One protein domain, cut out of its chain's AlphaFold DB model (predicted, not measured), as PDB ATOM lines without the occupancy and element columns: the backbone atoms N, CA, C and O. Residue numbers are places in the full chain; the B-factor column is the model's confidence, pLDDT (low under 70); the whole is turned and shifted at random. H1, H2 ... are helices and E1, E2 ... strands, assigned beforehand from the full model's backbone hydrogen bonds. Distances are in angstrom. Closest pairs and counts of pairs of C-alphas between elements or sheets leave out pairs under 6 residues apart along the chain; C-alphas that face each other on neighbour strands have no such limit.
ATOM      1  N   ALA A  13      87.282 171.865 100.167       88.88
ATOM      2  CA  ALA A  13      87.654 170.453 100.203       88.88
ATOM      3  C   ALA A  13      88.160 170.013 101.588       88.88
ATOM      4  O   ALA A  13      87.855 168.913 102.035       88.88
ATOM      5  N   ASP A  14      88.913 170.873 102.276       90.19
ATOM      6  CA  ASP A  14      89.394 170.598 103.633       90.19
ATOM      7  C   ASP A  14      88.229 170.584 104.635       90.19
ATOM      8  O   ASP A  14      88.158 169.721 105.509       90.19
ATOM      9  N   LEU A  15      87.241 171.462 104.440       90.50
ATOM     10  CA  LEU A  15      86.018 171.483 105.236       90.50
ATOM     11  C   LEU A  15      85.085 170.290 104.952       90.50
ATOM     12  O   LEU A  15      84.487 169.744 105.872       90.50
ATOM     13  N   GLU A  16      84.956 169.858 103.699       90.38
ATOM     14  CA  GLU A  16      84.207 168.652 103.324       90.38
ATOM     15  C   GLU A  16      84.854 167.403 103.925       90.38
ATOM     16  O   GLU A  16      84.158 166.539 104.459       90.38
ATOM     17  N   PHE A  17      86.189 167.333 103.897       91.38
ATOM     18  CA  PHE A  17      86.945 166.273 104.555       91.38
ATOM     19  C   PHE A  17      86.672 166.253 106.063       91.38
ATOM     20  O   PHE A  17      86.393 165.194 106.628       91.38
ATOM     21  N   ALA A  18      86.696 167.421 106.704       90.94
ATOM     22  CA  ALA A  18      86.367 167.579 108.111       90.94
ATOM     23  C   ALA A  18      84.949 167.097 108.445       90.94
ATOM     24  O   ALA A  18      84.773 166.253 109.319       90.94
ATOM     25  N   LEU A  19      83.947 167.575 107.703       91.38
ATOM     26  CA  LEU A  19      82.538 167.211 107.877       91.38
ATOM     27  C   LEU A  19      82.303 165.708 107.708       91.38
ATOM     28  O   LEU A  19      81.615 165.088 108.516       91.38
ATOM     29  N   ALA A  20      82.889 165.108 106.673       92.06
ATOM     30  CA  ALA A  20      82.774 163.675 106.436       92.06
ATOM     31  C   ALA A  20      83.497 162.848 107.510       92.06
ATOM     32  O   ALA A  20      83.075 161.729 107.807       92.06
ATOM     33  N   THR A  21      84.556 163.391 108.114       91.19
ATOM     34  CA  THR A  21      85.246 162.742 109.233       91.19
ATOM     35  C   THR A  21      84.420 162.816 110.521       91.19
ATOM     36  O   THR A  21      84.226 161.782 111.154       91.19
ATOM     37  N   GLU A  22      83.842 163.979 110.858       88.88
ATOM     38  CA  GLU A  22      82.895 164.118 111.987       88.88
ATOM     39  C   GLU A  22      81.686 163.182 111.839       88.88
ATOM     40  O   GLU A  22      81.228 162.573 112.801       88.88
ATOM     41  N   ALA A  23      81.189 163.008 110.611       90.25
ATOM     42  CA  ALA A  23      80.086 162.097 110.313       90.25
ATOM     43  C   ALA A  23      80.479 160.603 110.332       90.25
ATOM     44  O   ALA A  23      79.633 159.747 110.071       90.25
ATOM     45  N   GLY A  24      81.750 160.267 110.584       90.62
ATOM     46  CA  GLY A  24      82.257 158.890 110.586       90.62
ATOM     47  C   GLY A  24      82.349 158.236 109.200       90.62
ATOM     48  O   GLY A  24      82.555 157.027 109.107       90.62
ATOM     49  N   LEU A  25      82.202 159.009 108.120       93.25
ATOM     50  CA  LEU A  25      82.297 158.527 106.735       93.25
ATOM     51  C   LEU A  25      83.755 158.408 106.271       93.25
ATOM     52  O   LEU A  25      84.086 157.568 105.434       93.25
ATOM     53  N   ILE A  26      84.628 159.250 106.823       92.38
ATOM     54  CA  ILE A  26      86.077 159.174 106.650       92.38
ATOM     55  C   ILE A  26      86.685 158.715 107.974       92.38
ATOM     56  O   ILE A  26      86.505 159.353 109.003       92.38
ATOM     57  N   GLY A  27      87.433 157.613 107.942       89.44
ATOM     58  CA  GLY A  27      88.110 157.045 109.105       89.44
ATOM     59  C   GLY A  27      89.584 156.731 108.835       89.44
ATOM     60  O   GLY A  27      90.070 156.978 107.728       89.44
ATOM     61  N   PRO A  28      90.311 156.168 109.819       87.00
ATOM     62  CA  PRO A  28      91.740 155.852 109.708       87.00
ATOM     63  C   PRO A  28      92.110 155.010 108.478       87.00
ATOM     64  O   PRO A  28      93.167 155.229 107.885       87.00
ATOM     65  N   GLU A  29      91.208 154.118 108.066       89.56
ATOM     66  CA  GLU A  29      91.380 153.207 106.927       89.56
ATOM     67  C   GLU A  29      90.972 153.821 105.575       89.56
ATOM     68  O   GLU A  29      91.234 153.246 104.519       89.56
ATOM     69  N   THR A  30      90.327 154.993 105.566       92.69
ATOM     70  CA  THR A  30      89.875 155.646 104.330       92.69
ATOM     71  C   THR A  30      91.057 156.280 103.605       92.69
ATOM     72  O   THR A  30      91.615 157.253 104.104       92.69
ATOM     73  N   LEU A  31      91.425 155.784 102.424       93.56
ATOM     74  CA  LEU A  31      92.514 156.369 101.635       93.56
ATOM     75  C   LEU A  31      92.123 157.714 101.003       93.56
ATOM     76  O   LEU A  31      91.092 157.827 100.343       93.56
ATOM     77  N   VAL A  32      93.001 158.709 101.137       92.88
ATOM     78  CA  VAL A  32      92.894 160.031 100.508       92.88
ATOM     79  C   VAL A  32      93.824 160.100  99.305       92.88
ATOM     80  O   VAL A  32      95.046 160.183  99.439       92.88
ATOM     81  N   VAL A  33      93.247 160.078  98.107       95.75
ATOM     82  CA  VAL A  33      93.997 160.035  96.848       95.75
ATOM     83  C   VAL A  33      93.667 161.257  96.006       95.75
ATOM     84  O   VAL A  33      92.514 161.675  95.931       95.75
ATOM     85  N   THR A  34      94.672 161.816  95.339       94.75
ATOM     86  CA  THR A  34      94.469 162.863  94.335       94.75
ATOM     87  C   THR A  34      95.219 162.536  93.057       94.75
ATOM     88  O   THR A  34      96.278 161.908  93.081       94.75
ATOM     89  N   THR A  35      94.694 163.019  91.936       96.75
ATOM     90  CA  THR A  35      95.377 163.005  90.643       96.75
ATOM     91  C   THR A  35      95.867 164.404  90.298       96.75
ATOM     92  O   THR A  35      95.117 165.367  90.470       96.75
ATOM     93  N   VAL A  36      97.087 164.525  89.783       97.25
ATOM     94  CA  VAL A  36      97.645 165.788  89.277       97.25
ATOM     95  C   VAL A  36      98.509 165.537  88.042       97.25
ATOM     96  O   VAL A  36      98.977 164.424  87.812       97.25
ATOM     97  N   HIS A  37      98.752 166.573  87.246       97.94
ATOM     98  CA  HIS A  37      99.782 166.526  86.211       97.94
ATOM     99  C   HIS A  37     101.182 166.643  86.838       97.94
ATOM    100  O   HIS A  37     101.339 167.317  87.856       97.94
ATOM    101  N   GLU A  38     102.223 166.079  86.213       97.44
ATOM    102  CA  GLU A  38     103.581 166.107  86.791       97.44
ATOM    103  C   GLU A  38     104.129 167.520  87.030       97.44
ATOM    104  O   GLU A  38     104.780 167.788  88.036       97.44
ATOM    105  N   LEU A  39     103.774 168.474  86.167       96.94
ATOM    106  CA  LEU A  39     104.129 169.892  86.341       96.94
ATOM    107  C   LEU A  39     103.589 170.519  87.640       96.94
ATOM    108  O   LEU A  39     104.095 171.554  88.077       96.94
ATOM    109  N   GLN A  40     102.567 169.920  88.253       95.81
ATOM    110  CA  GLN A  40     101.980 170.394  89.506       95.81
ATOM    111  C   GLN A  40     102.702 169.833  90.738       95.81
ATOM    112  O   GLN A  40     102.471 170.314  91.847       95.81
ATOM    113  N   VAL A  41     103.600 168.856  90.570       95.25
ATOM    114  CA  VAL A  41     104.418 168.327  91.662       95.25
ATOM    115  C   VAL A  41     105.570 169.292  91.927       95.25
ATOM    116  O   VAL A  41     106.389 169.588  91.055       95.25
ATOM    117  N   ARG A  42     105.635 169.817  93.152       93.88
ATOM    118  CA  ARG A  42     106.660 170.780  93.579       93.88
ATOM    119  C   ARG A  42     107.591 170.168  94.627       93.88
ATOM    120  O   ARG A  42     107.168 169.274  95.361       93.88
ATOM    121  N   PRO A  43     108.844 170.652  94.733       89.88
ATOM    122  CA  PRO A  43     109.728 170.276  95.830       89.88
ATOM    123  C   PRO A  43     109.081 170.519  97.199       89.88
ATOM    124  O   PRO A  43     108.310 171.466  97.380       89.88
ATOM    125  N   ALA A  44     109.416 169.673  98.172       84.75
ATOM    126  CA  ALA A  44     108.913 169.808  99.535       84.75
ATOM    127  C   ALA A  44     109.273 171.182 100.130       84.75
ATOM    128  O   ALA A  44     110.378 171.682  99.927       84.75
ATOM    129  N   GLY A  45     108.342 171.777 100.882       85.25
ATOM    130  CA  GLY A  45     108.525 173.078 101.539       85.25
ATOM    131  C   GLY A  45     108.194 174.306 100.683       85.25
ATOM    132  O   GLY A  45     108.213 175.413 101.203       85.25
ATOM    133  N   VAL A  46     107.857 174.137  99.397       90.44
ATOM    134  CA  VAL A  46     107.456 175.259  98.522       90.44
ATOM    135  C   VAL A  46     106.023 175.723  98.794       90.44
ATOM    136  O   VAL A  46     105.711 176.899  98.636       90.44
ATOM    137  N   ILE A  47     105.144 174.799  99.174       89.56
ATOM    138  CA  ILE A  47     103.732 175.083  99.431       89.56
ATOM    139  C   ILE A  47     103.542 175.207 100.951       89.56
ATOM    140  O   ILE A  47     103.971 174.300 101.673       89.56
ATOM    141  N   PRO A  48     102.933 176.300 101.450       87.94
ATOM    142  CA  PRO A  48     102.630 176.443 102.868       87.94
ATOM    143  C   PRO A  48     101.527 175.467 103.297       87.94
ATOM    144  O   PRO A  48     100.690 175.073 102.489       87.94
ATOM    145  N   THR A  49     101.531 175.099 104.575       86.44
ATOM    146  CA  THR A  49     100.523 174.230 105.197       86.44
ATOM    147  C   THR A  49      99.736 175.007 106.244       86.44
ATOM    148  O   THR A  49     100.342 175.727 107.042       86.44
ATOM    149  N   ALA A  50      98.428 174.797 106.303       87.00
ATOM    150  CA  ALA A  50      97.567 175.215 107.400       87.00
ATOM    151  C   ALA A  50      97.183 174.016 108.280       87.00
ATOM    152  O   ALA A  50      97.224 172.864 107.855       87.00
ATOM    153  N   ALA A  51      96.795 174.279 109.530       85.94
ATOM    154  CA  ALA A  51      96.431 173.220 110.474       85.94
ATOM    155  C   ALA A  51      95.149 172.458 110.084       85.94
ATOM    156  O   ALA A  51      94.958 171.334 110.536       85.94
ATOM    157  N   HIS A  52      94.286 173.063 109.260       86.81
ATOM    158  CA  HIS A  52      93.073 172.432 108.741       86.81
ATOM    159  C   HIS A  52      93.293 171.647 107.440       86.81
ATOM    160  O   HIS A  52      92.349 171.020 106.970       86.81
ATOM    161  N   ASP A  53      94.490 171.681 106.841       88.00
ATOM    162  CA  ASP A  53      94.732 171.012 105.560       88.00
ATOM    163  C   ASP A  53      94.536 169.498 105.691       88.00
ATOM    164  O   ASP A  53      95.162 168.831 106.524       88.00
ATOM    165  N   ALA A  54      93.701 168.932 104.818       88.31
ATOM    166  CA  ALA A  54      93.497 167.494 104.775       88.31
ATOM    167  C   ALA A  54      94.761 166.789 104.234       88.31
ATOM    168  O   ALA A  54      95.262 167.144 103.158       88.31
ATOM    169  N   PRO A  55      95.285 165.761 104.927       87.88
ATOM    170  CA  PRO A  55      96.469 165.051 104.467       87.88
ATOM    171  C   PRO A  55      96.151 164.173 103.251       87.88
ATOM    172  O   PRO A  55      95.088 163.562 103.170       87.88
ATOM    173  N   VAL A  56      97.108 164.053 102.328       91.50
ATOM    174  CA  VAL A  56      97.015 163.166 101.156       91.50
ATOM    175  C   VAL A  56      97.855 161.912 101.380       91.50
ATOM    176  O   VAL A  56      99.009 161.996 101.805       91.50
ATOM    177  N   ASP A  57      97.290 160.749 101.064       93.50
ATOM    178  CA  ASP A  57      97.980 159.462 101.141       93.50
ATOM    179  C   ASP A  57      98.777 159.171  99.885       93.50
ATOM    180  O   ASP A  57      99.938 158.773  99.974       93.50
ATOM    181  N   LEU A  58      98.148 159.368  98.729       95.56
ATOM    182  CA  LEU A  58      98.717 159.051  97.428       95.56
ATOM    183  C   LEU A  58      98.495 160.215  96.464       95.56
ATOM    184  O   LEU A  58      97.374 160.708  96.306       95.56
ATOM    185  N   ILE A  59      99.565 160.605  95.779       95.81
ATOM    186  CA  ILE A  59      99.494 161.505  94.629       95.81
ATOM    187  C   ILE A  59      99.752 160.667  93.385       95.81
ATOM    188  O   ILE A  59     100.806 160.045  93.257       95.81
ATOM    189  N   VAL A  60      98.784 160.645  92.477       98.00
ATOM    190  CA  VAL A  60      98.868 159.906  91.220       98.00
ATOM    191  C   VAL A  60      99.086 160.890  90.081       98.00
ATOM    192  O   VAL A  60      98.337 161.855  89.923       98.00
ATOM    193  N   THR A  61     100.105 160.634  89.278       98.12
ATOM    194  CA  THR A  61     100.383 161.358  88.038       98.12
ATOM    195  C   THR A  61     100.307 160.388  86.859       98.12
ATOM    196  O   THR A  61     100.234 159.174  87.071       98.12
ATOM    197  N   PRO A  62     100.347 160.874  85.604       98.50
ATOM    198  CA  PRO A  62     100.463 159.986  84.450       98.50
ATOM    199  C   PRO A  62     101.720 159.098  84.463       98.50
ATOM    200  O   PRO A  62     101.722 158.052  83.824       98.50
ATOM    201  N   GLU A  63     102.782 159.502  85.171       98.25
ATOM    202  CA  GLU A  63     104.087 158.828  85.135       98.25
ATOM    203  C   GLU A  63     104.346 157.929  86.352       98.25
ATOM    204  O   GLU A  63     105.120 156.975  86.257       98.25
ATOM    205  N   ARG A  64     103.742 158.218  87.513       97.88
ATOM    206  CA  ARG A  64     104.043 157.513  88.770       97.88
ATOM    207  C   ARG A  64     102.988 157.726  89.852       97.88
ATOM    208  O   ARG A  64     102.176 158.647  89.819       97.88
ATOM    209  N   VAL A  65     103.082 156.889  90.881       97.94
ATOM    210  CA  VAL A  65     102.377 157.062  92.154       97.94
ATOM    211  C   VAL A  65     103.387 157.467  93.219       97.94
ATOM    212  O   VAL A  65     104.410 156.806  93.403       97.94
ATOM    213  N   ILE A  66     103.102 158.552  93.930       95.69
ATOM    214  CA  ILE A  66     103.912 159.051  95.040       95.69
ATOM    215  C   ILE A  66     103.210 158.664  96.342       95.69
ATOM    216  O   ILE A  66     102.108 159.137  96.623       95.69
ATOM    217  N   ASP A  67     103.859 157.810  97.137       95.38
ATOM    218  CA  ASP A  67     103.373 157.404  98.457       95.38
ATOM    219  C   ASP A  67     103.773 158.429  99.527       95.38
ATOM    220  O   ASP A  67     104.948 158.600  99.880       95.38
ATOM    221  N   CYS A  68     102.769 159.125 100.049       92.56
ATOM    222  CA  CYS A  68     102.919 160.196 101.020       92.56
ATOM    223  C   CYS A  68     102.681 159.725 102.456       92.56
ATOM    224  O   CYS A  68     102.920 160.495 103.385       92.56
ATOM    225  N   ARG A  69     102.267 158.474 102.686       91.31
ATOM    226  CA  ARG A  69     101.755 158.011 103.984       91.31
ATOM    227  C   ARG A  69     102.760 158.143 105.128       91.31
ATOM    228  O   ARG A  69     102.395 158.551 106.224       91.31
ATOM    229  N   ALA A  70     104.042 157.905 104.854       88.12
ATOM    230  CA  ALA A  70     105.118 158.075 105.834       88.12
ATOM    231  C   ALA A  70     105.475 159.548 106.132       88.12
ATOM    232  O   ALA A  70     106.240 159.826 107.052       88.12
ATOM    233  N   ARG A  71     104.984 160.502 105.329       85.12
ATOM    234  CA  ARG A  71     105.392 161.919 105.362       85.12
ATOM    235  C   ARG A  71     104.237 162.889 105.627       85.12
ATOM    236  O   ARG A  71     104.488 163.953 106.182       85.12
ATOM    237  N   ARG A  72     102.995 162.528 105.288       80.50
ATOM    238  CA  ARG A  72     101.807 163.405 105.278       80.50
ATOM    239  C   ARG A  72     101.409 163.996 106.640       80.50
ATOM    240  O   ARG A  72     100.601 164.913 106.665       80.50
ATOM    241  N   GLY A  73     101.997 163.528 107.740       75.69
ATOM    242  CA  GLY A  73     101.607 163.910 109.097       75.69
ATOM    243  C   GLY A  73     100.400 163.113 109.600       75.69
ATOM    244  O   GLY A  73      99.835 162.286 108.880       75.69
ATOM    245  N   ALA A  74     100.032 163.322 110.863       76.19
ATOM    246  CA  ALA A  74      98.803 162.754 111.408       76.19
ATOM    247  C   ALA A  74      97.583 163.464 110.806       76.19
ATOM    248  O   ALA A  74      97.670 164.621 110.395       76.19
ATOM    249  N   ARG A  75      96.441 162.773 110.771       77.00
ATOM    250  CA  ARG A  75      95.169 163.447 110.490       77.00
ATOM    251  C   ARG A  75      94.857 164.408 111.649       77.00
ATOM    252  O   ARG A  75      95.180 164.051 112.786       77.00
ATOM    253  N   PRO A  76      94.271 165.588 111.386       69.88
ATOM    254  CA  PRO A  76      93.842 166.501 112.445       69.88
ATOM    255  C   PRO A  76      92.944 165.789 113.468       69.88
ATOM    256  O   PRO A  76      92.163 164.922 113.087       69.88
ATOM    257  N   SER A  77      93.079 166.126 114.755       65.06
ATOM    258  CA  SER A  77      92.242 165.574 115.835       65.06
ATOM    259  C   SER A  77      90.937 166.346 116.032       65.06
ATOM    260  O   SER A  77      89.941 165.761 116.436       65.06
ATOM    261  N   GLU A  78      90.959 167.655 115.767       70.38
ATOM    262  CA  GLU A  78      89.758 168.464 115.552       70.38
ATOM    263  C   GLU A  78      89.494 168.492 114.054       70.38
ATOM    264  O   GLU A  78      90.338 168.973 113.293       70.38
ATOM    265  N   PHE A  79      88.347 167.972 113.625       80.62
ATOM    266  CA  PHE A  79      88.045 167.920 112.204       80.62
ATOM    267  C   PHE A  79      87.489 169.271 111.743       80.62
ATOM    268  O   PHE A  79      88.048 169.859 110.821       80.62
ATOM    269  N   ILE A  80      86.482 169.838 112.422       89.00
ATOM    270  CA  ILE A  80      85.983 171.191 112.111       89.00
ATOM    271  C   ILE A  80      86.587 172.231 113.059       89.00
ATOM    272  O   ILE A  80      86.252 172.301 114.241       89.00
ATOM    273  N   ARG A  81      87.421 173.126 112.518       88.31
ATOM    274  CA  ARG A  81      87.990 174.257 113.269       88.31
ATOM    275  C   ARG A  81      87.054 175.463 113.249       88.31
ATOM    276  O   ARG A  81      87.266 176.418 112.506       88.31
ATOM    277  N   TRP A  82      86.014 175.422 114.081       90.50
ATOM    278  CA  TRP A  82      84.972 176.459 114.156       90.50
ATOM    279  C   TRP A  82      85.508 177.883 114.354       90.50
ATOM    280  O   TRP A  82      84.951 178.823 113.798       90.50
ATOM    281  N   SER A  83      86.618 178.049 115.081       89.62
ATOM    282  CA  SER A  83      87.265 179.351 115.293       89.62
ATOM    283  C   SER A  83      87.845 179.983 114.019       89.62
ATOM    284  O   SER A  83      88.182 181.162 114.034       89.62
ATOM    285  N   GLU A  84      88.012 179.213 112.941       88.06
ATOM    286  CA  GLU A  84      88.546 179.680 111.653       88.06
ATOM    287  C   GLU A  84      87.449 179.962 110.616       88.06
ATOM    288  O   GLU A  84      87.743 180.381 109.495       88.06
ATOM    289  N   LEU A  85      86.179 179.730 110.965       89.75
ATOM    290  CA  LEU A  85      85.042 179.936 110.075       89.75
ATOM    291  C   LEU A  85      84.387 181.291 110.348       89.75
ATOM    292  O   LEU A  85      84.023 181.610 111.477       89.75
ATOM    293  N   THR A  86      84.204 182.083 109.292       90.56
ATOM    294  CA  THR A  86      83.397 183.306 109.356       90.56
ATOM    295  C   THR A  86      81.909 182.956 109.337       90.56
ATOM    296  O   THR A  86      81.515 181.946 108.749       90.56
ATOM    297  N   ASP A  87      81.061 183.816 109.907       91.00
ATOM    298  CA  ASP A  87      79.605 183.619 109.855       91.00
ATOM    299  C   ASP A  87      79.083 183.568 108.407       91.00
ATOM    300  O   ASP A  87      78.184 182.789 108.102       91.00
ATOM    301  N   GLU A  88      79.697 184.321 107.485       89.75
ATOM    302  CA  GLU A  88      79.398 184.249 106.049       89.75
ATOM    303  C   GLU A  88      79.660 182.845 105.482       89.75
ATOM    304  O   GLU A  88      78.838 182.302 104.744       89.75
ATOM    305  N   LYS A  89      80.781 182.219 105.860       87.31
ATOM    306  CA  LYS A  89      81.133 180.877 105.387       87.31
ATOM    307  C   LYS A  89      80.227 179.799 105.978       87.31
ATOM    308  O   LYS A  89      79.883 178.853 105.273       87.31
ATOM    309  N   ILE A  90      79.815 179.963 107.235       90.50
ATOM    310  CA  ILE A  90      78.813 179.104 107.878       90.50
ATOM    311  C   ILE A  90      77.470 179.236 107.147       90.50
ATOM    312  O   ILE A  90      76.887 178.230 106.755       90.50
ATOM    313  N   ALA A  91      77.018 180.462 106.870       88.94
ATOM    314  CA  ALA A  91      75.766 180.708 106.156       88.94
ATOM    315  C   ALA A  91      75.771 180.156 104.717       88.94
ATOM    316  O   ALA A  91      74.741 179.684 104.235       88.94
ATOM    317  N   ALA A  92      76.924 180.172 104.040       87.88
ATOM    318  CA  ALA A  92      77.080 179.634 102.688       87.88
ATOM    319  C   ALA A  92      76.986 178.097 102.613       87.88
ATOM    320  O   ALA A  92      76.789 177.551 101.526       87.88
ATOM    321  N   ILE A  93      77.132 177.389 103.738       88.00
ATOM    322  CA  ILE A  93      77.124 175.924 103.802       88.00
ATOM    323  C   ILE A  93      76.068 175.501 104.831       88.00
ATOM    324  O   ILE A  93      76.384 175.381 106.014       88.00
ATOM    325  N   PRO A  94      74.817 175.223 104.411       87.25
ATOM    326  CA  PRO A  94      73.703 174.955 105.329       87.25
ATOM    327  C   PRO A  94      73.974 173.863 106.370       87.25
ATOM    328  O   PRO A  94      73.479 173.942 107.491       87.25
ATOM    329  N   LEU A  95      74.793 172.864 106.019       87.69
ATOM    330  CA  LEU A  95      75.196 171.804 106.938       87.69
ATOM    331  C   LEU A  95      75.991 172.337 108.140       87.69
ATOM    332  O   LEU A  95      75.780 171.860 109.247       87.69
ATOM    333  N   LEU A  96      76.852 173.345 107.958       89.94
ATOM    334  CA  LEU A  96      77.570 173.960 109.078       89.94
ATOM    335  C   LEU A  96      76.612 174.647 110.050       89.94
ATOM    336  O   LEU A  96      76.769 174.505 111.257       89.94
ATOM    337  N   SER A  97      75.600 175.347 109.537       87.44
ATOM    338  CA  SER A  97      74.584 175.988 110.378       87.44
ATOM    339  C   SER A  97      73.777 174.984 111.200       87.44
ATOM    340  O   SER A  97      73.344 175.318 112.292       87.44
ATOM    341  N   ALA A  98      73.568 173.764 110.694       87.06
ATOM    342  CA  ALA A  98      72.834 172.715 111.403       87.06
ATOM    343  C   ALA A  98      73.664 171.994 112.485       87.06
ATOM    344  O   ALA A  98      73.094 171.307 113.328       87.06
ATOM    345  N   LEU A  99      74.993 172.111 112.431       85.75
ATOM    346  CA  LEU A  99      75.932 171.474 113.362       85.75
ATOM    347  C   LEU A  99      76.379 172.403 114.505       85.75
ATOM    348  O   LEU A  99      77.076 171.945 115.409       85.75
ATOM    349  N   ARG A 100      76.008 173.689 114.448       77.69
ATOM    350  CA  ARG A 100      76.293 174.719 115.455       77.69
ATOM    351  C   ARG A 100      75.085 174.935 116.361       77.69
ATOM    352  O   ARG A 100      75.319 175.167 117.566       77.69
TER     353      ARG A 100
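What this domain is: This is residues 13 to 100 of the 100 residues of an uncharacterized protein of Pseudonocardia asaccharolytica DSM 44247 = NBRC 16224 (UniProt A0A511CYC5). Little regular structure: a small sheet of E1, E2 and E3 sits at one end, H1 nearer the middle, and H2 and H3, meeting at a corner, at the other end, with long loops between E1 and E2 and between E3 and H2. The printed part has 88 residues, 31 in named elements, ordered H1 E1 E2 E3 H2 H3; class and sheet are mixed. It is only just loose, close to compact (radius of gyration of the C-alphas 14.9 A), and spans 43 by 27 by 20 A.

Where its parts are: The strands are E1, residues 33 to 35, E2, 58 to 60, and E3, 65 to 67. H1, residues 13 to 22, runs 14.2 A from C-alpha 13 at (87.654, 170.453, 100.203). H2 is residues 87 to 92; H3, 94 to 99, ends at C-alpha 99 (75.932, 171.474, 113.362).

How they stand to each other: E2 is parallel to E1, with N 60 and O 34 within hydrogen-bond range, 2.9 A. E2 and E3 form an antiparallel hairpin, with N 66 and O 59 at 2.8 A. The helices are not on the sheet; every O i to N i+4 pair in them is within range. H2 and H3 only just touch, only at the corner, with 3 pairs of C-alphas within 8 A, closest Ile 90 and Leu 96, 5.4 A.

The domain as a whole: The farthest C-alphas, Glu 63 and Arg 100, are 44.1 A apart. The printed part has no cut. Links E1 to E2 and E3 to H2 are long. Residues 76 to 77 have pLDDT under 70.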